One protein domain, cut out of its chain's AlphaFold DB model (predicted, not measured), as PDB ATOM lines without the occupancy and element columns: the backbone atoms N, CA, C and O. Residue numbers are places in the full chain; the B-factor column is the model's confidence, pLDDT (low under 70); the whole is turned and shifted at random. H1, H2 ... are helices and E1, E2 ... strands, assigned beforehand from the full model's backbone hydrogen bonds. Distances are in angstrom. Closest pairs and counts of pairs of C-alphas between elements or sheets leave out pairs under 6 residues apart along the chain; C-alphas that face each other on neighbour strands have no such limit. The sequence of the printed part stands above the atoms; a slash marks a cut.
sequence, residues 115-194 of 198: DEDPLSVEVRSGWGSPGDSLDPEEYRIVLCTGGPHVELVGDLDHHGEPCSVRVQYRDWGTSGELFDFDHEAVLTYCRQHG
ATOM      1  N   ASP A 115      40.693   0.335   8.290       94.25
ATOM      2  CA  ASP A 115      40.870   1.583   7.541       94.25
ATOM      3  C   ASP A 115      42.346   1.884   7.229       94.25
ATOM      4  O   ASP A 115      42.666   2.422   6.165       94.25
ATOM      5  N   GLU A 116      43.256   1.545   8.147       95.31
ATOM      6  CA  GLU A 116      44.696   1.810   8.032       95.31
ATOM      7  C   GLU A 116      45.488   0.684   7.343       95.31
ATOM      8  O   GLU A 116      46.625   0.911   6.918       95.31
ATOM      9  N   ASP A 117      44.907  -0.510   7.213       95.56
ATOM     10  CA  ASP A 117      45.547  -1.691   6.622       95.56
ATOM     11  C   ASP A 117      45.937  -1.542   5.132       95.56
ATOM     12  O   ASP A 117      47.075  -1.880   4.777       95.56
ATOM     13  N   PRO A 118      45.085  -1.030   4.217       96.31
ATOM     14  CA  PRO A 118      45.431  -1.019   2.802       96.31
ATOM     15  C   PRO A 118      46.469   0.055   2.448       96.31
ATOM     16  O   PRO A 118      46.349   1.235   2.770       96.31
ATOM     17  N   LEU A 119      47.450  -0.322   1.625       95.25
ATOM     18  CA  LEU A 119      48.425   0.611   1.050       95.25
ATOM     19  C   LEU A 119      47.831   1.491  -0.054       95.25
ATOM     20  O   LEU A 119      48.301   2.608  -0.283       95.25
ATOM     21  N   SER A 120      46.850   0.974  -0.792       94.44
ATOM     22  CA  SER A 120      46.119   1.743  -1.798       94.44
ATOM     23  C   SER A 120      44.786   1.099  -2.137       94.44
ATOM     24  O   SER A 120      44.719  -0.116  -2.324       94.44
ATOM     25  N   VAL A 121      43.771   1.939  -2.326       95.00
ATOM     26  CA  VAL A 121      42.434   1.559  -2.782       95.00
ATOM     27  C   VAL A 121      42.161   2.253  -4.113       95.00
ATOM     28  O   VAL A 121      42.294   3.471  -4.231       95.00
ATOM     29  N   GLU A 122      41.825   1.479  -5.138       94.44
ATOM     30  CA  GLU A 122      41.625   1.968  -6.498       94.44
ATOM     31  C   GLU A 122      40.386   1.336  -7.121       94.44
ATOM     32  O   GLU A 122      40.123   0.146  -6.954       94.44
ATOM     33  N   VAL A 123      39.662   2.124  -7.910       93.69
ATOM     34  CA  VAL A 123      38.519   1.659  -8.697       93.69
ATOM     35  C   VAL A 123      38.711   2.005 -10.162       93.69
ATOM     36  O   VAL A 123      39.379   2.985 -10.507       93.69
ATOM     37  N   ARG A 124      38.134   1.193 -11.045       91.50
ATOM     38  CA  ARG A 124      38.123   1.463 -12.480       91.50
ATOM     39  C   ARG A 124      36.752   1.196 -13.078       91.50
ATOM     40  O   ARG A 124      36.052   0.266 -12.683       91.50
ATOM     41  N   SER A 125      36.420   1.996 -14.076       90.44
ATOM     42  CA  SER A 125      35.254   1.797 -14.932       90.44
ATOM     43  C   SER A 125      35.637   1.043 -16.198       90.44
ATOM     44  O   SER A 125      36.803   1.056 -16.618       90.44
ATOM     45  N   GLY A 126      34.642   0.428 -16.829       86.81
ATOM     46  CA  GLY A 126      34.780  -0.174 -18.142       86.81
ATOM     47  C   GLY A 126      34.874   0.855 -19.271       86.81
ATOM     48  O   GLY A 126      35.277   2.012 -19.114       86.81
ATOM     49  N   TRP A 127      34.510   0.410 -20.470       88.19
ATOM     50  CA  TRP A 127      34.530   1.240 -21.671       88.19
ATOM     51  C   TRP A 127      33.189   1.953 -21.851       88.19
ATOM     52  O   TRP A 127      32.166   1.296 -22.016       88.19
ATOM     53  N   GLY A 128      33.207   3.287 -21.915       85.88
ATOM     54  CA  GLY A 128      32.027   4.108 -22.213       85.88
ATOM     55  C   GLY A 128      32.184   4.959 -23.471       85.88
ATOM     56  O   GLY A 128      33.289   5.158 -23.990       85.88
ATOM     57  N   SER A 129      31.066   5.477 -23.974       86.75
ATOM     58  CA  SER A 129      31.057   6.445 -25.068       86.75
ATOM     59  C   SER A 129      31.343   7.856 -24.546       86.75
ATOM     60  O   SER A 129      31.066   8.170 -23.387       86.75
ATOM     61  N   PRO A 130      31.863   8.767 -25.389       88.25
ATOM     62  CA  PRO A 130      32.032  10.160 -24.994       88.25
ATOM     63  C   PRO A 130      30.695  10.793 -24.574       88.25
ATOM     64  O   PRO A 130      29.802  10.953 -25.406       88.25
ATOM     65  N   GLY A 131      30.587  11.190 -23.304       84.19
ATOM     66  CA  GLY A 131      29.377  11.783 -22.723       84.19
ATOM     67  C   GLY A 131      28.606  10.868 -21.769       84.19
ATOM     68  O   GLY A 131      27.687  11.360 -21.117       84.19
ATOM     69  N   ASP A 132      28.990   9.594 -21.656       85.62
ATOM     70  CA  ASP A 132      28.426   8.672 -20.669       85.62
ATOM     71  C   ASP A 132      28.982   8.971 -19.265       85.62
ATOM     72  O   ASP A 132      30.154   9.327 -19.108       85.62
ATOM     73  N   SER A 133      28.141   8.814 -18.239       82.81
ATOM     74  CA  SER A 133      28.610   8.660 -16.862       82.81
ATOM     75  C   SER A 133      29.226   7.271 -16.723       82.81
ATOM     76  O   SER A 133      28.592   6.281 -17.082       82.81
ATOM     77  N   LEU A 134      30.471   7.212 -16.259       84.06
ATOM     78  CA  LEU A 134      31.168   5.959 -16.004       84.06
ATOM     79  C   LEU A 134      31.032   5.614 -14.526       84.06
ATOM     80  O   LEU A 134      31.470   6.395 -13.683       84.06
ATOM     81  N   ASP A 135      30.465   4.446 -14.250       84.94
ATOM     82  CA  ASP A 135      30.373   3.899 -12.901       84.94
ATOM     83  C   ASP A 135      31.568   2.961 -12.642       84.94
ATOM     84  O   ASP A 135      32.106   2.362 -13.584       84.94
ATOM     85  N   PRO A 136      32.066   2.862 -11.401       87.75
ATOM     86  CA  PRO A 136      33.053   1.857 -11.024       87.75
ATOM     87  C   PRO A 136      32.536   0.435 -11.292       87.75
ATOM     88  O   PRO A 136      31.458   0.072 -10.837       87.75
ATOM     89  N   GLU A 137      33.311  -0.376 -12.013       91.88
ATOM     90  CA  GLU A 137      32.961  -1.774 -12.329       91.88
ATOM     91  C   GLU A 137      33.895  -2.769 -11.631       91.88
ATOM     92  O   GLU A 137      33.501  -3.886 -11.317       91.88
ATOM     93  N   GLU A 138      35.140  -2.372 -11.373       94.25
ATOM     94  CA  GLU A 138      36.155  -3.223 -10.757       94.25
ATOM     95  C   GLU A 138      36.948  -2.435  -9.718       94.25
ATOM     96  O   GLU A 138      37.193  -1.234  -9.878       94.25
ATOM     97  N   TYR A 139      37.409  -3.131  -8.683       95.62
ATOM     98  CA  TYR A 139      38.210  -2.552  -7.614       95.62
ATOM     99  C   TYR A 139      39.515  -3.316  -7.397       95.62
ATOM    100  O   TYR A 139      39.654  -4.494  -7.743       95.62
ATOM    101  N   ARG A 140      40.480  -2.618  -6.802       96.12
ATOM    102  CA  ARG A 140      41.759  -3.154  -6.351       96.12
ATOM    103  C   ARG A 140      42.125  -2.548  -5.001       96.12
ATOM    104  O   ARG A 140      42.202  -1.329  -4.880       96.12
ATOM    105  N   ILE A 141      42.436  -3.403  -4.033       96.75
ATOM    106  CA  ILE A 141      43.006  -3.026  -2.736       96.75
ATOM    107  C   ILE A 141      44.382  -3.682  -2.615       96.75
ATOM    108  O   ILE A 141      44.503  -4.897  -2.752       96.75
ATOM    109  N   VAL A 142      45.433  -2.898  -2.392       96.56
ATOM    110  CA  VAL A 142      46.804  -3.409  -2.233       96.56
ATOM    111  C   VAL A 142      47.125  -3.505  -0.748       96.56
ATOM    112  O   VAL A 142      47.129  -2.483  -0.074       96.56
ATOM    113  N   LEU A 143      47.436  -4.708  -0.260       94.62
ATOM    114  CA  LEU A 143      47.728  -4.955   1.159       94.62
ATOM    115  C   LEU A 143      49.229  -4.862   1.448       94.62
ATOM    116  O   LEU A 143      49.670  -4.266   2.422       94.62
ATOM    117  N   CYS A 144      50.060  -5.407   0.559       91.31
ATOM    118  CA  CYS A 144      51.507  -5.312   0.707       91.31
ATOM    119  C   CYS A 144      52.215  -5.244  -0.646       91.31
ATOM    120  O   CYS A 144      51.752  -5.795  -1.644       91.31
ATOM    121  N   THR A 145      53.366  -4.571  -0.675       87.94
ATOM    122  CA  THR A 145      54.224  -4.438  -1.863       87.94
ATOM    123  C   THR A 145      55.659  -4.862  -1.533       87.94
ATOM    124  O   THR A 145      56.051  -4.896  -0.369       87.94
ATOM    125  N   GLY A 146      56.470  -5.170  -2.553       71.56
ATOM    126  CA  GLY A 146      57.900  -5.454  -2.363       71.56
ATOM    127  C   GLY A 146      58.292  -6.933  -2.259       71.56
ATOM    128  O   GLY A 146      59.177  -7.255  -1.478       71.56
ATOM    129  N   GLY A 147      57.695  -7.805  -3.085       61.31
ATOM    130  CA  GLY A 147      58.132  -9.196  -3.317       61.31
ATOM    131  C   GLY A 147      58.221 -10.017  -2.032       61.31
ATOM    132  O   GLY A 147      59.333 -10.366  -1.630       61.31
ATOM    133  N   PRO A 148      57.097 -10.247  -1.332       82.00
ATOM    134  CA  PRO A 148      55.765 -10.551  -1.882       82.00
ATOM    135  C   PRO A 148      54.765  -9.377  -1.953       82.00
ATOM    136  O   PRO A 148      54.539  -8.646  -0.995       82.00
ATOM    137  N   HIS A 149      54.122  -9.233  -3.112       91.50
ATOM    138  CA  HIS A 149      52.988  -8.337  -3.359       91.50
ATOM    139  C   HIS A 149      51.677  -9.100  -3.178       91.50
ATOM    140  O   HIS A 149      51.547 -10.191  -3.737       91.50
ATOM    141  N   VAL A 150      50.720  -8.528  -2.450       94.50
ATOM    142  CA  VAL A 150      49.378  -9.097  -2.257       94.50
ATOM    143  C   VAL A 150      48.341  -8.011  -2.505       94.50
ATOM    144  O   VAL A 150      48.450  -6.901  -1.982       94.50
ATOM    145  N   GLU A 151      47.340  -8.342  -3.311       95.81
ATOM    146  CA  GLU A 151      46.222  -7.459  -3.622       95.81
ATOM    147  C   GLU A 151      44.897  -8.226  -3.674       95.81
ATOM    148  O   GLU A 151      44.845  -9.395  -4.067       95.81
ATOM    149  N   LEU A 152      43.824  -7.546  -3.286       96.81
ATOM    150  CA  LEU A 152      42.446  -7.991  -3.422       96.81
ATOM    151  C   LEU A 152      41.855  -7.321  -4.658       96.81
ATOM    152  O   LEU A 152      41.924  -6.101  -4.798       96.81
ATOM    153  N   VAL A 153      41.293  -8.112  -5.567       96.69
ATOM    154  CA  VAL A 153      40.701  -7.617  -6.815       96.69
ATOM    155  C   VAL A 153      39.330  -8.231  -7.001       96.69
ATOM    156  O   VAL A 153      39.163  -9.445  -6.875       96.69
ATOM    157  N   GLY A 154      38.358  -7.419  -7.381       95.75
ATOM    158  CA  GLY A 154      36.990  -7.880  -7.533       95.75
ATOM    159  C   GLY A 154      36.148  -6.961  -8.392       95.75
ATOM    160  O   GLY A 154      36.618  -5.931  -8.879       95.75
ATOM    161  N   ASP A 155      34.908  -7.381  -8.582       95.25
ATOM    162  CA  ASP A 155      33.906  -6.658  -9.347       95.25
ATOM    163  C   ASP A 155      32.955  -5.937  -8.382       95.25
ATOM    164  O   ASP A 155      32.615  -6.450  -7.305       95.25
ATOM    165  N   LEU A 156      32.529  -4.743  -8.780       94.00
ATOM    166  CA  LEU A 156      31.505  -3.964  -8.096       94.00
ATOM    167  C   LEU A 156      30.155  -4.222  -8.760       94.00
ATOM    168  O   LEU A 156      30.059  -4.405  -9.976       94.00
ATOM    169  N   ASP A 157      29.101  -4.266  -7.958       90.25
ATOM    170  CA  ASP A 157      27.748  -4.345  -8.476       90.25
ATOM    171  C   ASP A 157      27.234  -2.965  -8.932       90.25
ATOM    172  O   ASP A 157      27.908  -1.941  -8.844       90.25
ATOM    173  N   HIS A 158      25.994  -2.921  -9.417       85.31
ATOM    174  CA  HIS A 158      25.336  -1.680  -9.836       85.31
ATOM    175  C   HIS A 158      25.099  -0.639  -8.722       85.31
ATOM    176  O   HIS A 158      24.695   0.482  -9.028       85.31
ATOM    177  N   HIS A 159      25.304  -0.998  -7.454       86.44
ATOM    178  CA  HIS A 159      25.282  -0.082  -6.317       86.44
ATOM    179  C   HIS A 159      26.691   0.384  -5.919       86.44
ATOM    180  O   HIS A 159      26.822   1.199  -5.009       86.44
ATOM    181  N   GLY A 160      27.732  -0.082  -6.618       86.19
ATOM    182  CA  GLY A 160      29.123   0.197  -6.286       86.19
ATOM    183  C   GLY A 160      29.621  -0.607  -5.083       86.19
ATOM    184  O   GLY A 160      30.606  -0.215  -4.457       86.19
ATOM    185  N   GLU A 161      28.955  -1.715  -4.745       90.88
ATOM    186  CA  GLU A 161      29.339  -2.601  -3.648       90.88
ATOM    187  C   GLU A 161      30.148  -3.804  -4.166       90.88
ATOM    188  O   GLU A 161      29.809  -4.387  -5.200       90.88
ATOM    189  N   PRO A 162      31.207  -4.232  -3.455       93.88
ATOM    190  CA  PRO A 162      31.924  -5.467  -3.766       93.88
ATOM    191  C   PRO A 162      31.011  -6.692  -3.806       93.88
ATOM    192  O   PRO A 162      30.398  -7.064  -2.801       93.88
ATOM    193  N   CYS A 163      30.975  -7.361  -4.961       93.75
ATOM    194  CA  CYS A 163      30.191  -8.584  -5.166       93.75
ATOM    195  C   CYS A 163      31.047  -9.821  -5.468       93.75
ATOM    196  O   CYS A 163      30.560 -10.950  -5.379       93.75
ATOM    197  N   SER A 164      32.321  -9.631  -5.809       94.69
ATOM    198  CA  SER A 164      33.290 -10.707  -6.011       94.69
ATOM    199  C   SER A 164      34.637 -10.306  -5.420       94.69
ATOM    200  O   SER A 164      34.950  -9.123  -5.348       94.69
ATOM    201  N   VAL A 165      35.442 -11.286  -5.006       96.62
ATOM    202  CA  VAL A 165      36.816 -11.044  -4.560       96.62
ATOM    203  C   VAL A 165      37.738 -12.172  -4.998       96.62
ATOM    204  O   VAL A 165      37.386 -13.352  -4.964       96.62
ATOM    205  N   ARG A 166      38.941 -11.791  -5.418       96.81
ATOM    206  CA  ARG A 166      40.067 -12.666  -5.732       96.81
ATOM    207  C   ARG A 166      41.294 -12.133  -5.017       96.81
ATOM    208  O   ARG A 166      41.617 -10.952  -5.135       96.81
ATOM    209  N   VAL A 167      41.999 -13.016  -4.327       96.50
ATOM    210  CA  VAL A 167      43.266 -12.695  -3.671       96.50
ATOM    211  C   VAL A 167      44.389 -13.035  -4.643       96.50
ATOM    212  O   VAL A 167      44.621 -14.209  -4.943       96.50
ATOM    213  N   GLN A 168      45.090 -12.022  -5.143       95.31
ATOM    214  CA  GLN A 168      46.226 -12.202  -6.040       95.31
ATOM    215  C   GLN A 168      47.529 -11.973  -5.290       95.31
ATOM    216  O   GLN A 168      47.669 -11.022  -4.521       95.31
ATOM    217  N   TYR A 169      48.512 -12.824  -5.559       93.56
ATOM    218  CA  TYR A 169      49.856 -12.662  -5.028       93.56
ATOM    219  C   TYR A 169      50.900 -12.713  -6.134       93.56
ATOM    220  O   TYR A 169      50.762 -13.410  -7.147       93.56
ATOM    221  N   ARG A 170      51.981 -11.964  -5.937       91.31
ATOM    222  CA  ARG A 170      53.094 -11.899  -6.877       91.31
ATOM    223  C   ARG A 170      54.417 -11.746  -6.157       91.31
ATOM    224  O   ARG A 170      54.568 -10.946  -5.245       91.31
ATOM    225  N   ASP A 171      55.407 -12.462  -6.647       87.56
ATOM    226  CA  ASP A 171      56.794 -12.353  -6.243       87.56
ATOM    227  C   ASP A 171      57.703 -12.440  -7.480       87.56
ATOM    228  O   ASP A 171      57.234 -12.576  -8.618       87.56
ATOM    229  N   TRP A 172      59.012 -12.316  -7.285       78.00
ATOM    230  CA  TRP A 172      60.024 -12.347  -8.333       78.00
ATOM    231  C   TRP A 172      60.033 -13.695  -9.077       78.00
ATOM    232  O   TRP A 172      60.781 -14.612  -8.752       78.00
ATOM    233  N   GLY A 173      59.209 -13.798 -10.123       76.19
ATOM    234  CA  GLY A 173      59.095 -14.977 -10.986       76.19
ATOM    235  C   GLY A 173      57.926 -15.916 -10.668       76.19
ATOM    236  O   GLY A 173      57.735 -16.876 -11.413       76.19
ATOM    237  N   THR A 174      57.122 -15.620  -9.639       80.50
ATOM    238  CA  THR A 174      55.936 -16.407  -9.262       80.50
ATOM    239  C   THR A 174      54.731 -15.487  -9.126       80.50
ATOM    240  O   THR A 174      54.802 -14.444  -8.489       80.50
ATOM    241  N   SER A 175      53.602 -15.869  -9.706       89.00
ATOM    242  CA  SER A 175      52.321 -15.193  -9.504       89.00
ATOM    243  C   SER A 175      51.224 -16.233  -9.426       89.00
ATOM    244  O   SER A 175      51.295 -17.243 -10.131       89.00
ATOM    245  N   GLY A 176      50.207 -15.974  -8.621       90.94
ATOM    246  CA  GLY A 176      49.075 -16.871  -8.495       90.94
ATOM    247  C   GLY A 176      47.899 -16.205  -7.809       90.94
ATOM    248  O   GLY A 176      47.952 -15.037  -7.424       90.94
ATOM    249  N   GLU A 177      46.842 -16.988  -7.675       94.31
ATOM    250  CA  GLU A 177      45.639 -16.623  -6.945       94.31
ATOM    251  C   GLU A 177      45.486 -17.593  -5.775       94.31
ATOM    252  O   GLU A 177      45.771 -18.791  -5.905       94.31
ATOM    253  N   LEU A 178      45.087 -17.069  -4.621       92.50
ATOM    254  CA  LEU A 178      44.681 -17.884  -3.485       92.50
ATOM    255  C   LEU A 178      43.182 -18.175  -3.626       92.50
ATOM    256  O   LEU A 178      42.410 -17.268  -3.911       92.50
ATOM    257  N   PHE A 179      42.789 -19.435  -3.438       91.31
ATOM    258  CA  PHE A 179      41.391 -19.889  -3.559       91.31
ATOM    259  C   PHE A 179      40.806 -20.422  -2.249       91.31
ATOM    260  O   PHE A 179      39.602 -20.610  -2.149       91.31
ATOM    261  N   ASP A 180      41.662 -20.730  -1.278       92.69
ATOM    262  CA  ASP A 180      41.290 -21.335  -0.002       92.69
ATOM    263  C   ASP A 180      41.333 -20.249   1.074       92.69
ATOM    264  O   ASP A 180      42.388 -19.993   1.659       92.69
ATOM    265  N   PHE A 181      40.216 -19.537   1.221       94.19
ATOM    266  CA  PHE A 181      40.026 -18.475   2.201       94.19
ATOM    267  C   PHE A 181      38.542 -18.234   2.495       94.19
ATOM    268  O   PHE A 181      37.667 -18.690   1.754       94.19
ATOM    269  N   ASP A 182      38.262 -17.495   3.568       95.19
ATOM    270  CA  ASP A 182      36.910 -17.045   3.889       95.19
ATOM    271  C   ASP A 182      36.496 -15.891   2.967       95.19
ATOM    272  O   ASP A 182      36.919 -14.744   3.121       95.19
ATOM    273  N   HIS A 183      35.682 -16.217   1.964       95.00
ATOM    274  CA  HIS A 183      35.216 -15.245   0.985       95.00
ATOM    275  C   HIS A 183      34.343 -14.147   1.595       95.00
ATOM    276  O   HIS A 183      34.432 -13.013   1.128       95.00
ATOM    277  N   GLU A 184      33.507 -14.462   2.588       96.12
ATOM    278  CA  GLU A 184      32.585 -13.469   3.143       96.12
ATOM    279  C   GLU A 184      33.342 -12.492   4.030       96.12
ATOM    280  O   GLU A 184      33.187 -11.289   3.848       96.12
ATOM    281  N   ALA A 185      34.246 -12.983   4.883       96.19
ATOM    282  CA  ALA A 185      35.081 -12.111   5.702       96.19
ATOM    283  C   ALA A 185      35.882 -11.127   4.830       96.19
ATOM    284  O   ALA A 185      35.855  -9.916   5.043       96.19
ATOM    285  N   VAL A 186      36.533 -11.616   3.768       96.56
ATOM    286  CA  VAL A 186      37.305 -10.744   2.868       96.56
ATOM    287  C   VAL A 186      36.401  -9.777   2.080       96.56
ATOM    288  O   VAL A 186      36.797  -8.637   1.830       96.56
ATOM    289  N   LEU A 187      35.186 -10.184   1.692       95.62
ATOM    290  CA  LEU A 187      34.212  -9.278   1.071       95.62
ATOM    291  C   LEU A 187      33.732  -8.196   2.042       95.62
ATOM    292  O   LEU A 187      33.671  -7.033   1.646       95.62
ATOM    293  N   THR A 188      33.432  -8.550   3.292       95.88
ATOM    294  CA  THR A 188      33.078  -7.598   4.351       95.88
ATOM    295  C   THR A 188      34.187  -6.573   4.541       95.88
ATOM    296  O   THR A 188      33.904  -5.378   4.499       95.88
ATOM    297  N   TYR A 189      35.448  -7.009   4.606       96.69
ATOM    298  CA  TYR A 189      36.596  -6.100   4.613       96.69
ATOM    299  C   TYR A 189      36.591  -5.149   3.405       96.69
ATOM    300  O   TYR A 189      36.718  -3.938   3.565       96.69
ATOM    301  N   CYS A 190      36.380  -5.659   2.183       95.19
ATOM    302  CA  CYS A 190      36.359  -4.813   0.982       95.19
ATOM    303  C   CYS A 190      35.219  -3.779   1.007       95.19
ATOM    304  O   CYS A 190      35.386  -2.676   0.486       95.19
ATOM    305  N   ARG A 191      34.064  -4.122   1.589       93.75
ATOM    306  CA  ARG A 191      32.902  -3.226   1.702       93.75
ATOM    307  C   ARG A 191      33.167  -2.040   2.632       93.75
ATOM    308  O   ARG A 191      32.655  -0.959   2.345       93.75
ATOM    309  N   GLN A 192      33.989  -2.205   3.675       92.88
ATOM    310  CA  GLN A 192      34.311  -1.110   4.605       92.88
ATOM    311  C   GLN A 192      34.997   0.076   3.911       92.88
ATOM    312  O   GLN A 192      34.754   1.226   4.256       92.88
ATOM    313  N   HIS A 193      35.743  -0.181   2.832       89.88
ATOM    314  CA  HIS A 193      36.486   0.845   2.088       89.88
ATOM    315  C   HIS A 193      35.640   1.721   1.144       89.88
ATOM    316  O   HIS A 193      36.192   2.528   0.393       89.88
ATOM    317  N   GLY A 194      34.307   1.588   1.144       77.44
ATOM    318  CA  GLY A 194      33.406   2.560   0.504       77.44
ATOM    319  C   GLY A 194      33.621   2.761  -1.006       77.44
ATOM    320  O   GLY A 194      33.577   3.885  -1.505       77.44
TER     321      GLY A 194
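Overview. This is residues 115 to 194 of the 198 residues of an uncharacterized protein of Rhizobacter sp. Root1221 (UniProt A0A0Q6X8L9). One twisted sheet of five antiparallel strands forms a wall, with the single helix H1 crossing one face and the other face bare. The long link between E1 and E2, residues 125 to 137, loops away from the sheet toward one end of the longest axis. The printed part has 80 residues, with five named strands and then one named helix, in the order E1 E2 E3 E4 E5 H1; the strands also stand in the order E1 E2 E3 E4 E5 across the sheet, a meander, each strand the antiparallel neighbour of the one before. The class is mixed, helices and strands. The whole is only just compact, close to loose, with a radius of gyration of the C-alphas of 13.8 A, and only just elongated, spanning 41 by 27 by 24 A.

Along the chain. Start at Asp 115 and go on to C-alpha 120 at (46.119, 1.743, -1.798), where E1, residues 120 to 124, begins. After residues 125 to 137 you reach E2, residues 138 to 144, 19.3 A long, and then E3, residues 149 to 155, 20.1 A long. E4, residues 166 to 171, measures 16.7 A, and E5, residues 174 to 178, measures 12.7 A. Find C-alpha 183 at (35.216, -15.245, 0.985); from there H1, residues 183 to 192, runs 14.6 A to C-alpha 192 at (34.311, -1.110, 4.605).

Arrangement. Look first at the edge strand E1, which forms a hairpin with E2: N 122 and O 140 are 2.8 A apart, within hydrogen-bond range. E2 and E3 form the next hairpin, with N 141 and O 152 at 2.9 A. In the hairpin of E3 and E4, N 151 and O 168 are 3.0 A apart. In that of E4 and the other edge strand, E5, N 169 and O 176 are 2.9 A apart. E1 and E5 are apart. H1 is on the sheet at a height of 10.3 A, over E4 and only just over E3, on which 3 of its C-alphas fall. On the local plane it stands at 88 degrees to E4, across the strands. The closest C-alphas of E2 and H1 are those of Ile 141 and Cys 190, 7.8 A apart. In H1 every O i to N i+4 pair is within hydrogen-bond range.

Size, cuts and confidence. The two C-alphas farthest apart are those of Gly 131 and Asp 180, 41.9 A. The printed part has no cut. The link from E1 to E2 is long, that from E3 to E4 is short, and the others are tight. The mean pLDDT of the printed part is 91.0, and residue 147 alone is under 70.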